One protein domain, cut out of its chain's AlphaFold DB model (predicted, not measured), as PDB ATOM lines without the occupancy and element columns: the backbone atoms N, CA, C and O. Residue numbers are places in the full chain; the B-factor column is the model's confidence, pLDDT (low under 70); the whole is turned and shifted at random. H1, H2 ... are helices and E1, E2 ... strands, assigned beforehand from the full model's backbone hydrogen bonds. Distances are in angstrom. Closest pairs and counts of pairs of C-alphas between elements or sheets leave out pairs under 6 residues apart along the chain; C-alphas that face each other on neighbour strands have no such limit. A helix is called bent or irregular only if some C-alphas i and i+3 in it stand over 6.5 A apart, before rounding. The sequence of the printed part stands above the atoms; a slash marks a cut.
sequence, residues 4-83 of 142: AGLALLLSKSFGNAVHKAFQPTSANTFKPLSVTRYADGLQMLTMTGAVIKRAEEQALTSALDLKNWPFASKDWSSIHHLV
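What this domain is: This is residues 4 to 83 of the 142 residues of an uncharacterized protein of Rhizobium leguminosarum bv. trifolii WSM1689 (UniProt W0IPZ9). A long, narrow two-stranded hairpin of E1 and E2 makes the length of the domain, with the long helix H1 covering one face along the strands. H2 follows straight on from E2 at one end of the hairpin, and the long stretch of residues 64 to 79 leads back from H2 to the short strand E3, which adds a third strand beside the last part of E1. The printed part has 80 residues with two named helices and three named strands, in the order H1, E1, E2, H2, E3; the sheet runs E2, E1, E3 and is mixed, and the class is mixed, helices and strands. The whole is compact, with a radius of gyration of the C-alphas of 13.4 A, and flat in outline, spanning 41 by 28 by 15 A.

How they stand to each other: E1, residues 28 to 39, is the inner strand of the sheet. E2, residues 43 to 53, is its antiparallel neighbour at 164 degrees, and the two form a hairpin; N 33 and O 48 are 2.8 A apart and N 46 and O 36 are 2.8 A apart, both within hydrogen-bond range. E3, residues 80 to 82, is parallel to E1 at 36 degrees, with N 37 and O 80 within hydrogen-bond range at 2.8 A. E2 and E3, the edge strands, are apart. H1, residues 4 to 21, is on the sheet at a height of 8.7 A, over E2 and E1. It runs along the strands, at 23 degrees to E2 on the local plane. The closest C-alphas of H1 and E2 are those of Ala 7 and Leu 45, 6.5 A apart; those of H1 and E1 are of Val 18 and Phe 30, 6.7 A apart. H2, residues 54 to 63, is on the sheet at a height of 8.7 A, over E2 and slantwise to the strands, at 45 degrees to E2 on the local plane. The closest C-alphas of H2 and E1 are those of Asn 28 and Arg 54, 5.2 A apart. H1 and H2 are apart. In H1 every O i to N i+4 pair is within hydrogen-bond range; in H2 4 of 6 are.

Where its parts are: E1 measures 33.1 A from first to last C-alpha, beginning at (525.843, 326.942, 397.167), and E2 measures 32.9 A. H1 is 25.8 A long from C-alpha 4 at (548.317, 313.895, 381.188). H2 is 15.0 A long and irregular, with C-alphas 55 and 58 7.5 A apart. E3, 6.3 A long, ends at C-alpha 82, (553.066, 314.207, 392.274).

The domain as a whole: The two C-alphas farthest apart, those of Thr 25 and Gly 41, are 42.5 A apart. The printed part has no cut. The link from H2 to E3, 16 residues, is long. The mean pLDDT of the printed part is 90.7, and no printed residue is under 70.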
ATOM      1  N   ALA A   4     548.573 312.488 380.912       87.44
ATOM      2  CA  ALA A   4     548.317 313.895 381.188       87.44
ATOM      3  C   ALA A   4     547.068 314.431 380.484       87.44
ATOM      4  O   ALA A   4     546.275 315.138 381.106       87.44
ATOM      5  N   GLY A   5     546.868 314.062 379.218       91.69
ATOM      6  CA  GLY A   5     545.679 314.438 378.463       91.69
ATOM      7  C   GLY A   5     544.402 313.849 379.059       91.69
ATOM      8  O   GLY A   5     543.406 314.559 379.179       91.69
ATOM      9  N   LEU A   6     544.441 312.586 379.494       92.50
ATOM     10  CA  LEU A   6     543.308 311.933 380.151       92.50
ATOM     11  C   LEU A   6     542.969 312.604 381.490       92.50
ATOM     12  O   LEU A   6     541.808 312.924 381.728       92.50
ATOM     13  N   ALA A   7     543.965 312.885 382.333       93.06
ATOM     14  CA  ALA A   7     543.740 313.576 383.603       93.06
ATOM     15  C   ALA A   7     543.098 314.961 383.405       93.06
ATOM     16  O   ALA A   7     542.146 315.317 384.102       93.06
ATOM     17  N   LEU A   8     543.569 315.719 382.411       94.75
ATOM     18  CA  LEU A   8     542.997 317.018 382.060       94.75
ATOM     19  C   LEU A   8     541.549 316.901 381.574       94.75
ATOM     20  O   LEU A   8     540.695 317.690 381.981       94.75
ATOM     21  N   LEU A   9     541.269 315.917 380.718       95.75
ATOM     22  CA  LEU A   9     539.925 315.652 380.211       95.75
ATOM     23  C   LEU A   9     538.956 315.335 381.356       95.75
ATOM     24  O   LEU A   9     537.871 315.917 381.416       95.75
ATOM     25  N   LEU A  10     539.351 314.450 382.273       95.69
ATOM     26  CA  LEU A  10     538.540 314.067 383.430       95.69
ATOM     27  C   LEU A  10     538.293 315.256 384.364       95.69
ATOM     28  O   LEU A  10     537.145 315.518 384.718       95.69
ATOM     29  N   SER A  11     539.334 316.031 384.682       96.25
ATOM     30  CA  SER A  11     539.209 317.219 385.534       96.25
ATOM     31  C   SER A  11     538.241 318.254 384.946       96.25
ATOM     32  O   SER A  11     537.331 318.731 385.627       96.25
ATOM     33  N   LYS A  12     538.350 318.547 383.642       95.94
ATOM     34  CA  LYS A  12     537.411 319.445 382.945       95.94
ATOM     35  C   LYS A  12     535.989 318.887 382.900       95.94
ATOM     36  O   LYS A  12     535.031 319.639 383.054       95.94
ATOM     37  N   SER A  13     535.842 317.577 382.712       96.38
ATOM     38  CA  SER A  13     534.532 316.917 382.700       96.38
ATOM     39  C   SER A  13     533.839 317.029 384.057       96.38
ATOM     40  O   SER A  13     532.647 317.333 384.116       96.38
ATOM     41  N   PHE A  14     534.593 316.880 385.148       95.56
ATOM     42  CA  PHE A  14     534.089 317.111 386.498       95.56
ATOM     43  C   PHE A  14     533.717 318.583 386.721       95.56
ATOM     44  O   PHE A  14     532.645 318.868 387.247       95.56
ATOM     45  N   GLY A  15     534.531 319.527 386.236       94.88
ATOM     46  CA  GLY A  15     534.193 320.952 386.267       94.88
ATOM     47  C   GLY A  15     532.884 321.287 385.546       94.88
ATOM     48  O   GLY A  15     532.075 322.066 386.051       94.88
ATOM     49  N   ASN A  16     532.615 320.631 384.416       95.31
ATOM     50  CA  ASN A  16     531.336 320.754 383.715       95.31
ATOM     51  C   ASN A  16     530.170 320.171 384.529       95.31
ATOM     52  O   ASN A  16     529.088 320.756 384.549       95.31
ATOM     53  N   ALA A  17     530.370 319.036 385.203       95.56
ATOM     54  CA  ALA A  17     529.360 318.451 386.084       95.56
ATOM     55  C   ALA A  17     529.050 319.373 387.276       95.56
ATOM     56  O   ALA A  17     527.883 319.614 387.580       95.56
ATOM     57  N   VAL A  18     530.081 319.969 387.880       94.56
ATOM     58  CA  VAL A  18     529.950 320.988 388.927       94.56
ATOM     59  C   VAL A  18     529.157 322.191 388.432       94.56
ATOM     60  O   VAL A  18     528.231 322.621 389.110       94.56
ATOM     61  N   HIS A  19     529.467 322.715 387.245       92.19
ATOM     62  CA  HIS A  19     528.744 323.859 386.692       92.19
ATOM     63  C   HIS A  19     527.254 323.556 386.464       92.19
ATOM     64  O   HIS A  19     526.401 324.408 386.708       92.19
ATOM     65  N   LYS A  20     526.926 322.325 386.047       94.19
ATOM     66  CA  LYS A  20     525.537 321.866 385.908       94.19
ATOM     67  C   LYS A  20     524.826 321.728 387.256       94.19
ATOM     68  O   LYS A  20     523.657 322.088 387.350       94.19
ATOM     69  N   ALA A  21     525.515 321.217 388.278       94.62
ATOM     70  CA  ALA A  21     524.955 321.022 389.615       94.62
ATOM     71  C   ALA A  21     524.781 322.342 390.388       94.62
ATOM     72  O   ALA A  21     523.795 322.522 391.097       94.62
ATOM     73  N   PHE A  22     525.718 323.278 390.231       94.44
ATOM     74  CA  PHE A  22     525.757 324.555 390.941       94.44
ATOM     75  C   PHE A  22     525.625 325.721 389.960       94.44
ATOM     76  O   PHE A  22     526.595 326.419 389.645       94.44
ATOM     77  N   GLN A  23     524.399 325.949 389.489       91.12
ATOM     78  CA  GLN A  23     524.096 327.080 388.615       91.12
ATOM     79  C   GLN A  23     524.453 328.426 389.278       91.12
ATOM     80  O   GLN A  23     524.486 328.516 390.509       91.12
ATOM     81  N   PRO A  24     524.694 329.504 388.505       85.88
ATOM     82  CA  PRO A  24     525.042 330.823 389.047       85.88
ATOM     83  C   PRO A  24     524.071 331.366 390.107       85.88
ATOM     84  O   PRO A  24     524.489 332.100 390.996       85.88
ATOM     85  N   THR A  25     522.799 330.973 390.034       89.31
ATOM     86  CA  THR A  25     521.721 331.360 390.958       89.31
ATOM     87  C   THR A  25     521.658 330.514 392.233       89.31
ATOM     88  O   THR A  25     520.923 330.856 393.157       89.31
ATOM     89  N   SER A  26     522.417 329.416 392.318       91.12
ATOM     90  CA  SER A  26     522.459 328.558 393.502       91.12
ATOM     91  C   SER A  26     523.130 329.269 394.680       91.12
ATOM     92  O   SER A  26     524.210 329.856 394.543       91.12
ATOM     93  N   ALA A  27     522.518 329.131 395.862       94.06
ATOM     94  CA  ALA A  27     523.069 329.605 397.130       94.06
ATOM     95  C   ALA A  27     524.406 328.930 397.476       94.06
ATOM     96  O   ALA A  27     525.258 329.543 398.119       94.06
ATOM     97  N   ASN A  28     524.604 327.693 397.010       96.06
ATOM     98  CA  ASN A  28     525.843 326.942 397.167       96.06
ATOM     99  C   ASN A  28     526.648 326.902 395.863       96.06
ATOM    100  O   ASN A  28     526.096 326.982 394.763       96.06
ATOM    101  N   THR A  29     527.954 326.724 396.002       95.00
ATOM    102  CA  THR A  29     528.912 326.494 394.923       95.00
ATOM    103  C   THR A  29     529.905 325.411 395.339       95.00
ATOM    104  O   THR A  29     529.995 325.061 396.517       95.00
ATOM    105  N   PHE A  30     530.662 324.889 394.381       93.88
ATOM    106  CA  PHE A  30     531.780 323.991 394.643       93.88
ATOM    107  C   PHE A  30     533.088 324.705 394.311       93.88
ATOM    108  O   PHE A  30     533.290 325.151 393.179       93.88
ATOM    109  N   LYS A  31     533.992 324.778 395.287       91.31
ATOM    110  CA  LYS A  31     535.331 325.338 395.114       91.31
ATOM    111  C   LYS A  31     536.348 324.198 395.025       91.31
ATOM    112  O   LYS A  31     536.543 323.510 396.032       91.31
ATOM    113  N   PRO A  32     537.005 323.968 393.871       92.88
ATOM    114  CA  PRO A  32     538.146 323.065 393.830       92.88
ATOM    115  C   PRO A  32     539.267 323.633 394.706       92.88
ATOM    116  O   PRO A  32     539.571 324.824 394.645       92.88
ATOM    117  N   LEU A  33     539.848 322.775 395.538       93.44
ATOM    118  CA  LEU A  33     540.964 323.108 396.417       93.44
ATOM    119  C   LEU A  33     542.269 322.576 395.836       93.44
ATOM    120  O   LEU A  33     543.233 323.323 395.733       93.44
ATOM    121  N   SER A  34     542.300 321.311 395.419       93.75
ATOM    122  CA  SER A  34     543.496 320.689 394.851       93.75
ATOM    123  C   SER A  34     543.121 319.576 393.879       93.75
ATOM    124  O   SER A  34     542.220 318.782 394.150       93.75
ATOM    125  N   VAL A  35     543.811 319.522 392.747       94.62
ATOM    126  CA  VAL A  35     543.717 318.451 391.757       94.62
ATOM    127  C   VAL A  35     545.116 317.899 391.549       94.62
ATOM    128  O   VAL A  35     545.996 318.610 391.067       94.62
ATOM    129  N   THR A  36     545.314 316.632 391.892       91.50
ATOM    130  CA  THR A  36     546.629 315.988 391.871       91.50
ATOM    131  C   THR A  36     546.566 314.717 391.047       91.50
ATOM    132  O   THR A  36     545.677 313.888 391.227       91.50
ATOM    133  N   ARG A  37     547.533 314.553 390.147       90.31
ATOM    134  CA  ARG A  37     547.801 313.305 389.443       90.31
ATOM    135  C   ARG A  37     549.071 312.688 389.997       90.31
ATOM    136  O   ARG A  37     550.078 313.383 390.129       90.31
ATOM    137  N   TYR A  38     549.040 311.389 390.237       85.50
ATOM    138  CA  TYR A  38     550.220 310.613 390.592       85.50
ATOM    139  C   TYR A  38     550.156 309.228 389.957       85.50
ATOM    140  O   TYR A  38     549.129 308.846 389.395       85.50
ATOM    141  N   ALA A  39     551.265 308.499 390.003       79.69
ATOM    142  CA  ALA A  39     551.291 307.106 389.600       79.69
ATOM    143  C   ALA A  39     552.206 306.305 390.519       79.69
ATOM    144  O   ALA A  39     553.372 306.652 390.677       79.69
ATOM    145  N   ASP A  40     551.661 305.242 391.093       70.19
ATOM    146  CA  ASP A  40     552.319 304.266 391.969       70.19
ATOM    147  C   ASP A  40     552.242 302.844 391.369       70.19
ATOM    148  O   ASP A  40     552.238 301.839 392.069       70.19
ATOM    149  N   GLY A  41     552.157 302.773 390.038       72.81
ATOM    150  CA  GLY A  41     551.909 301.558 389.254       72.81
ATOM    151  C   GLY A  41     550.719 301.738 388.312       72.81
ATOM    152  O   GLY A  41     550.770 301.331 387.152       72.81
ATOM    153  N   LEU A  42     549.690 302.457 388.767       80.50
ATOM    154  CA  LEU A  42     548.556 302.900 387.954       80.50
ATOM    155  C   LEU A  42     548.421 304.422 388.011       80.50
ATOM    156  O   LEU A  42     548.816 305.063 388.976       80.50
ATOM    157  N   GLN A  43     547.875 305.022 386.953       83.31
ATOM    158  CA  GLN A  43     547.627 306.464 386.926       83.31
ATOM    159  C   GLN A  43     546.418 306.804 387.795       83.31
ATOM    160  O   GLN A  43     545.308 306.345 387.532       83.31
ATOM    161  N   MET A  44     546.641 307.666 388.779       89.56
ATOM    162  CA  MET A  44     545.650 308.105 389.748       89.56
ATOM    163  C   MET A  44     545.392 309.602 389.592       89.56
ATOM    164  O   MET A  44     546.318 310.394 389.405       89.56
ATOM    165  N   LEU A  45     544.120 309.996 389.674       92.69
ATOM    166  CA  LEU A  45     543.679 311.389 389.702       92.69
ATOM    167  C   LEU A  45     542.831 311.608 390.953       92.69
ATOM    168  O   LEU A  45     541.792 310.973 391.125       92.69
ATOM    169  N   THR A  46     543.252 312.537 391.801       92.56
ATOM    170  CA  THR A  46     542.547 312.923 393.022       92.56
ATOM    171  C   THR A  46     542.095 314.369 392.909       92.56
ATOM    172  O   THR A  46     542.862 315.242 392.504       92.56
ATOM    173  N   MET A  47     540.837 314.625 393.264       94.44
ATOM    174  CA  MET A  47     540.221 315.946 393.208       94.44
ATOM    175  C   MET A  47     539.596 316.247 394.564       94.44
ATOM    176  O   MET A  47     538.670 315.563 394.992       94.44
ATOM    177  N   THR A  48     540.096 317.282 395.225       94.31
ATOM    178  CA  THR A  48     539.608 317.741 396.525       94.31
ATOM    179  C   THR A  48     538.950 319.095 396.347       94.31
ATOM    180  O   THR A  48     539.514 319.998 395.725       94.31
ATOM    181  N   GLY A  49     537.762 319.263 396.915       93.31
ATOM    182  CA  GLY A  49     537.046 320.530 396.906       93.31
ATOM    183  C   GLY A  49     536.012 320.607 398.017       93.31
ATOM    184  O   GLY A  49     535.757 319.620 398.706       93.31
ATOM    185  N   ALA A  50     535.431 321.788 398.188       93.81
ATOM    186  CA  ALA A  50     534.426 322.053 399.207       93.81
ATOM    187  C   ALA A  50     533.130 322.556 398.570       93.81
ATOM    188  O   ALA A  50     533.157 323.419 397.690       93.81
ATOM    189  N   VAL A  51     531.995 322.038 399.047       95.31
ATOM    190  CA  VAL A  51     530.685 322.648 398.802       95.31
ATOM    191  C   VAL A  51     530.483 323.724 399.858       95.31
ATOM    192  O   VAL A  51     530.507 323.432 401.051       95.31
ATOM    193  N   ILE A  52     530.302 324.962 399.421       94.81
ATOM    194  CA  ILE A  52     530.203 326.131 400.300       94.81
ATOM    195  C   ILE A  52     529.071 327.038 399.859       94.81
ATOM    196  O   ILE A  52     528.654 327.007 398.699       94.81
ATOM    197  N   LYS A  53     528.615 327.911 400.756       96.25
ATOM    198  CA  LYS A  53     527.752 329.019 400.351       96.25
ATOM    199  C   LYS A  53     528.542 329.966 399.459       96.25
ATOM    200  O   LYS A  53     529.672 330.333 399.772       96.25
ATOM    201  N   ARG A  54     527.929 330.417 398.368       93.69
ATOM    202  CA  ARG A  54     528.556 331.325 397.396       93.69
ATOM    203  C   ARG A  54     529.025 332.632 398.047       93.69
ATOM    204  O   ARG A  54     530.095 333.127 397.717       93.69
ATOM    205  N   ALA A  55     528.270 333.140 399.020       94.81
ATOM    206  CA  ALA A  55     528.631 334.334 399.787       94.81
ATOM    207  C   ALA A  55     529.909 334.168 400.640       94.81
ATOM    208  O   ALA A  55     530.533 335.160 401.002       94.81
ATOM    209  N   GLU A  56     530.316 332.933 400.945       95.00
ATOM    210  CA  GLU A  56     531.463 332.622 401.810       95.00
ATOM    211  C   GLU A  56     532.730 332.255 401.010       95.00
ATOM    212  O   GLU A  56     533.785 332.016 401.595       95.00
ATOM    213  N   GLU A  57     532.677 332.246 399.672       91.31
ATOM    214  CA  GLU A  57     533.802 331.816 398.828       91.31
ATOM    215  C   GLU A  57     535.078 332.639 399.061       91.31
ATOM    216  O   GLU A  57     536.181 332.086 399.166       91.31
ATOM    217  N   GLN A  58     534.935 333.957 399.195       91.12
ATOM    218  CA  GLN A  58     536.066 334.847 399.449       91.12
ATOM    219  C   GLN A  58     536.651 334.640 400.854       91.12
ATOM    220  O   GLN A  58     537.872 334.703 401.034       91.12
ATOM    221  N   ALA A  59     535.792 334.351 401.836       93.38
ATOM    222  CA  ALA A  59     536.205 334.072 403.205       93.38
ATOM    223  C   ALA A  59     537.007 332.765 403.270       93.38
ATOM    224  O   ALA A  59     538.105 332.763 403.820       93.38
ATOM    225  N   LEU A  60     536.530 331.696 402.618       91.69
ATOM    226  CA  LEU A  60     537.262 330.429 402.509       91.69
ATOM    227  C   LEU A  60     538.623 330.621 401.830       91.69
ATOM    228  O   LEU A  60     539.640 330.142 402.329       91.69
ATOM    229  N   THR A  61     538.644 331.332 400.700       90.25
ATOM    230  CA  THR A  61     539.871 331.563 399.921       90.25
ATOM    231  C   THR A  61     540.933 332.276 400.757       90.25
ATOM    232  O   THR A  61     542.112 331.929 400.674       90.25
ATOM    233  N   SER A  62     540.510 333.238 401.581       91.69
ATOM    234  CA  SER A  62     541.390 333.977 402.494       91.69
ATOM    235  C   SER A  62     541.823 333.124 403.689       91.69
ATOM    236  O   SER A  62     543.000 333.109 404.029       91.69
ATOM    237  N   ALA A  63     540.896 332.379 404.298       91.94
ATOM    238  CA  ALA A  63     541.164 331.554 405.477       91.94
ATOM    239  C   ALA A  63     542.135 330.399 405.192       91.94
ATOM    240  O   ALA A  63     542.956 330.062 406.040       91.94
ATOM    241  N   LEU A  64     542.054 329.806 403.999       89.56
ATOM    242  CA  LEU A  64     542.956 328.740 403.554       89.56
ATOM    243  C   LEU A  64     544.225 329.263 402.867       89.56
ATOM    244  O   LEU A  64     545.050 328.458 402.443       89.56
ATOM    245  N   ASP A  65     544.347 330.581 402.699       90.62
ATOM    246  CA  ASP A  65     545.405 331.231 401.925       90.62
ATOM    247  C   ASP A  65     545.684 330.522 400.584       90.62
ATOM    248  O   ASP A  65     546.825 330.235 400.209       90.62
ATOM    249  N   LEU A  66     544.617 330.221 399.827       87.81
ATOM    250  CA  LEU A  66     544.715 329.458 398.569       87.81
ATOM    251  C   LEU A  66     545.613 330.139 397.528       87.81
ATOM    252  O   LEU A  66     546.020 329.516 396.551       87.81
ATOM    253  N   LYS A  67     545.909 331.429 397.709       86.62
ATOM    254  CA  LYS A  67     546.819 332.181 396.848       86.62
ATOM    255  C   LYS A  67     548.274 331.748 397.037       86.62
ATOM    256  O   LYS A  67     549.000 331.696 396.045       86.62
ATOM    257  N   ASN A  68     548.684 331.453 398.271       86.88
ATOM    258  CA  ASN A  68     550.059 331.070 398.599       86.88
ATOM    259  C   ASN A  68     550.211 329.571 398.885       86.88
ATOM    260  O   ASN A  68     551.336 329.075 398.918       86.88
ATOM    261  N   TRP A  69     549.110 328.837 399.076       87.75
ATOM    262  CA  TRP A  69     549.162 327.396 399.285       87.75
ATOM    263  C   TRP A  69     549.675 326.678 398.019       87.75
ATOM    264  O   TRP A  69     549.007 326.713 396.983       87.75
ATOM    265  N   PRO A  70     550.841 325.998 398.062       84.44
ATOM    266  CA  PRO A  70     551.494 325.455 396.865       84.44
ATOM    267  C   PRO A  70     550.691 324.350 396.165       84.44
ATOM    268  O   PRO A  70     550.878 324.125 394.974       84.44
ATOM    269  N   PHE A  71     549.779 323.690 396.883       87.12
ATOM    270  CA  PHE A  71     548.938 322.615 396.350       87.12
ATOM    271  C   PHE A  71     547.563 323.100 395.882       87.12
ATOM    272  O   PHE A  71     546.740 322.284 395.456       87.12
ATOM    273  N   ALA A  72     547.302 324.409 395.943       91.44
ATOM    274  CA  ALA A  72     546.050 324.980 395.483       91.44
ATOM    275  C   ALA A  72     545.919 324.854 393.959       91.44
ATOM    276  O   ALA A  72     546.821 325.231 393.205       91.44
ATOM    277  N   SER A  73     544.783 324.351 393.482       91.94
ATOM    278  CA  SER A  73     544.449 324.345 392.054       91.94
ATOM    279  C   SER A  73     543.568 325.545 391.734       91.94
ATOM    280  O   SER A  73     542.441 325.643 392.208       91.94
ATOM    281  N   LYS A  74     544.085 326.473 390.918       86.25
ATOM    282  CA  LYS A  74     543.374 327.713 390.555       86.25
ATOM    283  C   LYS A  74     542.132 327.449 389.707       86.25
ATOM    284  O   LYS A  74     541.144 328.168 389.812       86.25
ATOM    285  N   ASP A  75     542.204 326.427 388.865       87.75
ATOM    286  CA  ASP A  75     541.142 325.997 387.970       87.75
ATOM    287  C   ASP A  75     541.231 324.486 387.700       87.75
ATOM    288  O   ASP A  75     542.157 323.801 388.135       87.75
ATOM    289  N   TRP A  76     540.274 323.966 386.930       91.94
ATOM    290  CA  TRP A  76     540.237 322.562 386.507       91.94
ATOM    291  C   TRP A  76     541.383 322.161 385.563       91.94
ATOM    292  O   TRP A  76     541.543 320.975 385.273       91.94
ATOM    293  N   SER A  77     542.172 323.116 385.062       92.38
ATOM    294  CA  SER A  77     543.354 322.846 384.232       92.38
ATOM    295  C   SER A  77     544.639 322.762 385.063       92.38
ATOM    296  O   SER A  77     545.644 322.232 384.593       92.38
ATOM    297  N   SER A  78     544.604 323.248 386.304       91.62
ATOM    298  CA  SER A  78     545.725 323.298 387.239       91.62
ATOM    299  C   SER A  78     545.879 321.962 387.969       91.62
ATOM    300  O   SER A  78     545.453 321.816 389.114       91.62
ATOM    301  N   ILE A  79     546.469 320.977 387.288       91.06
ATOM    302  CA  ILE A  79     546.706 319.632 387.830       91.06
ATOM    303  C   ILE A  79     548.151 319.523 388.315       91.06
ATOM    304  O   ILE A  79     549.090 319.626 387.522       91.06
ATOM    305  N   HIS A  80     548.324 319.260 389.606       89.06
ATOM    306  CA  HIS A  80     549.624 319.021 390.220       89.06
ATOM    307  C   HIS A  80     550.104 317.611 389.897       89.06
ATOM    308  O   HIS A  80     549.356 316.650 390.055       89.06
ATOM    309  N   HIS A  81     551.345 317.471 389.441       85.50
ATOM    310  CA  HIS A  81     551.945 316.161 389.209       85.50
ATOM    311  C   HIS A  81     552.803 315.770 390.409       85.50
ATOM    312  O   HIS A  81     553.891 316.314 390.608       85.50
ATOM    313  N   LEU A  82     552.305 314.828 391.203       79.25
ATOM    314  CA  LEU A  82     553.066 314.207 392.274       79.25
ATOM    315  C   LEU A  82     553.831 313.020 391.687       79.25
ATOM    316  O   LEU A  82     553.248 312.024 391.262       79.25
ATOM    317  N   VAL A  83     555.153 313.145 391.677       71.81
ATOM    318  CA  VAL A  83     556.055 312.075 391.258       71.81
ATOM    319  C   VAL A  83     556.336 311.200 392.471       71.81
ATOM    320  O   VAL A  83     556.987 311.644 393.415       71.81
TER     321      VAL A  83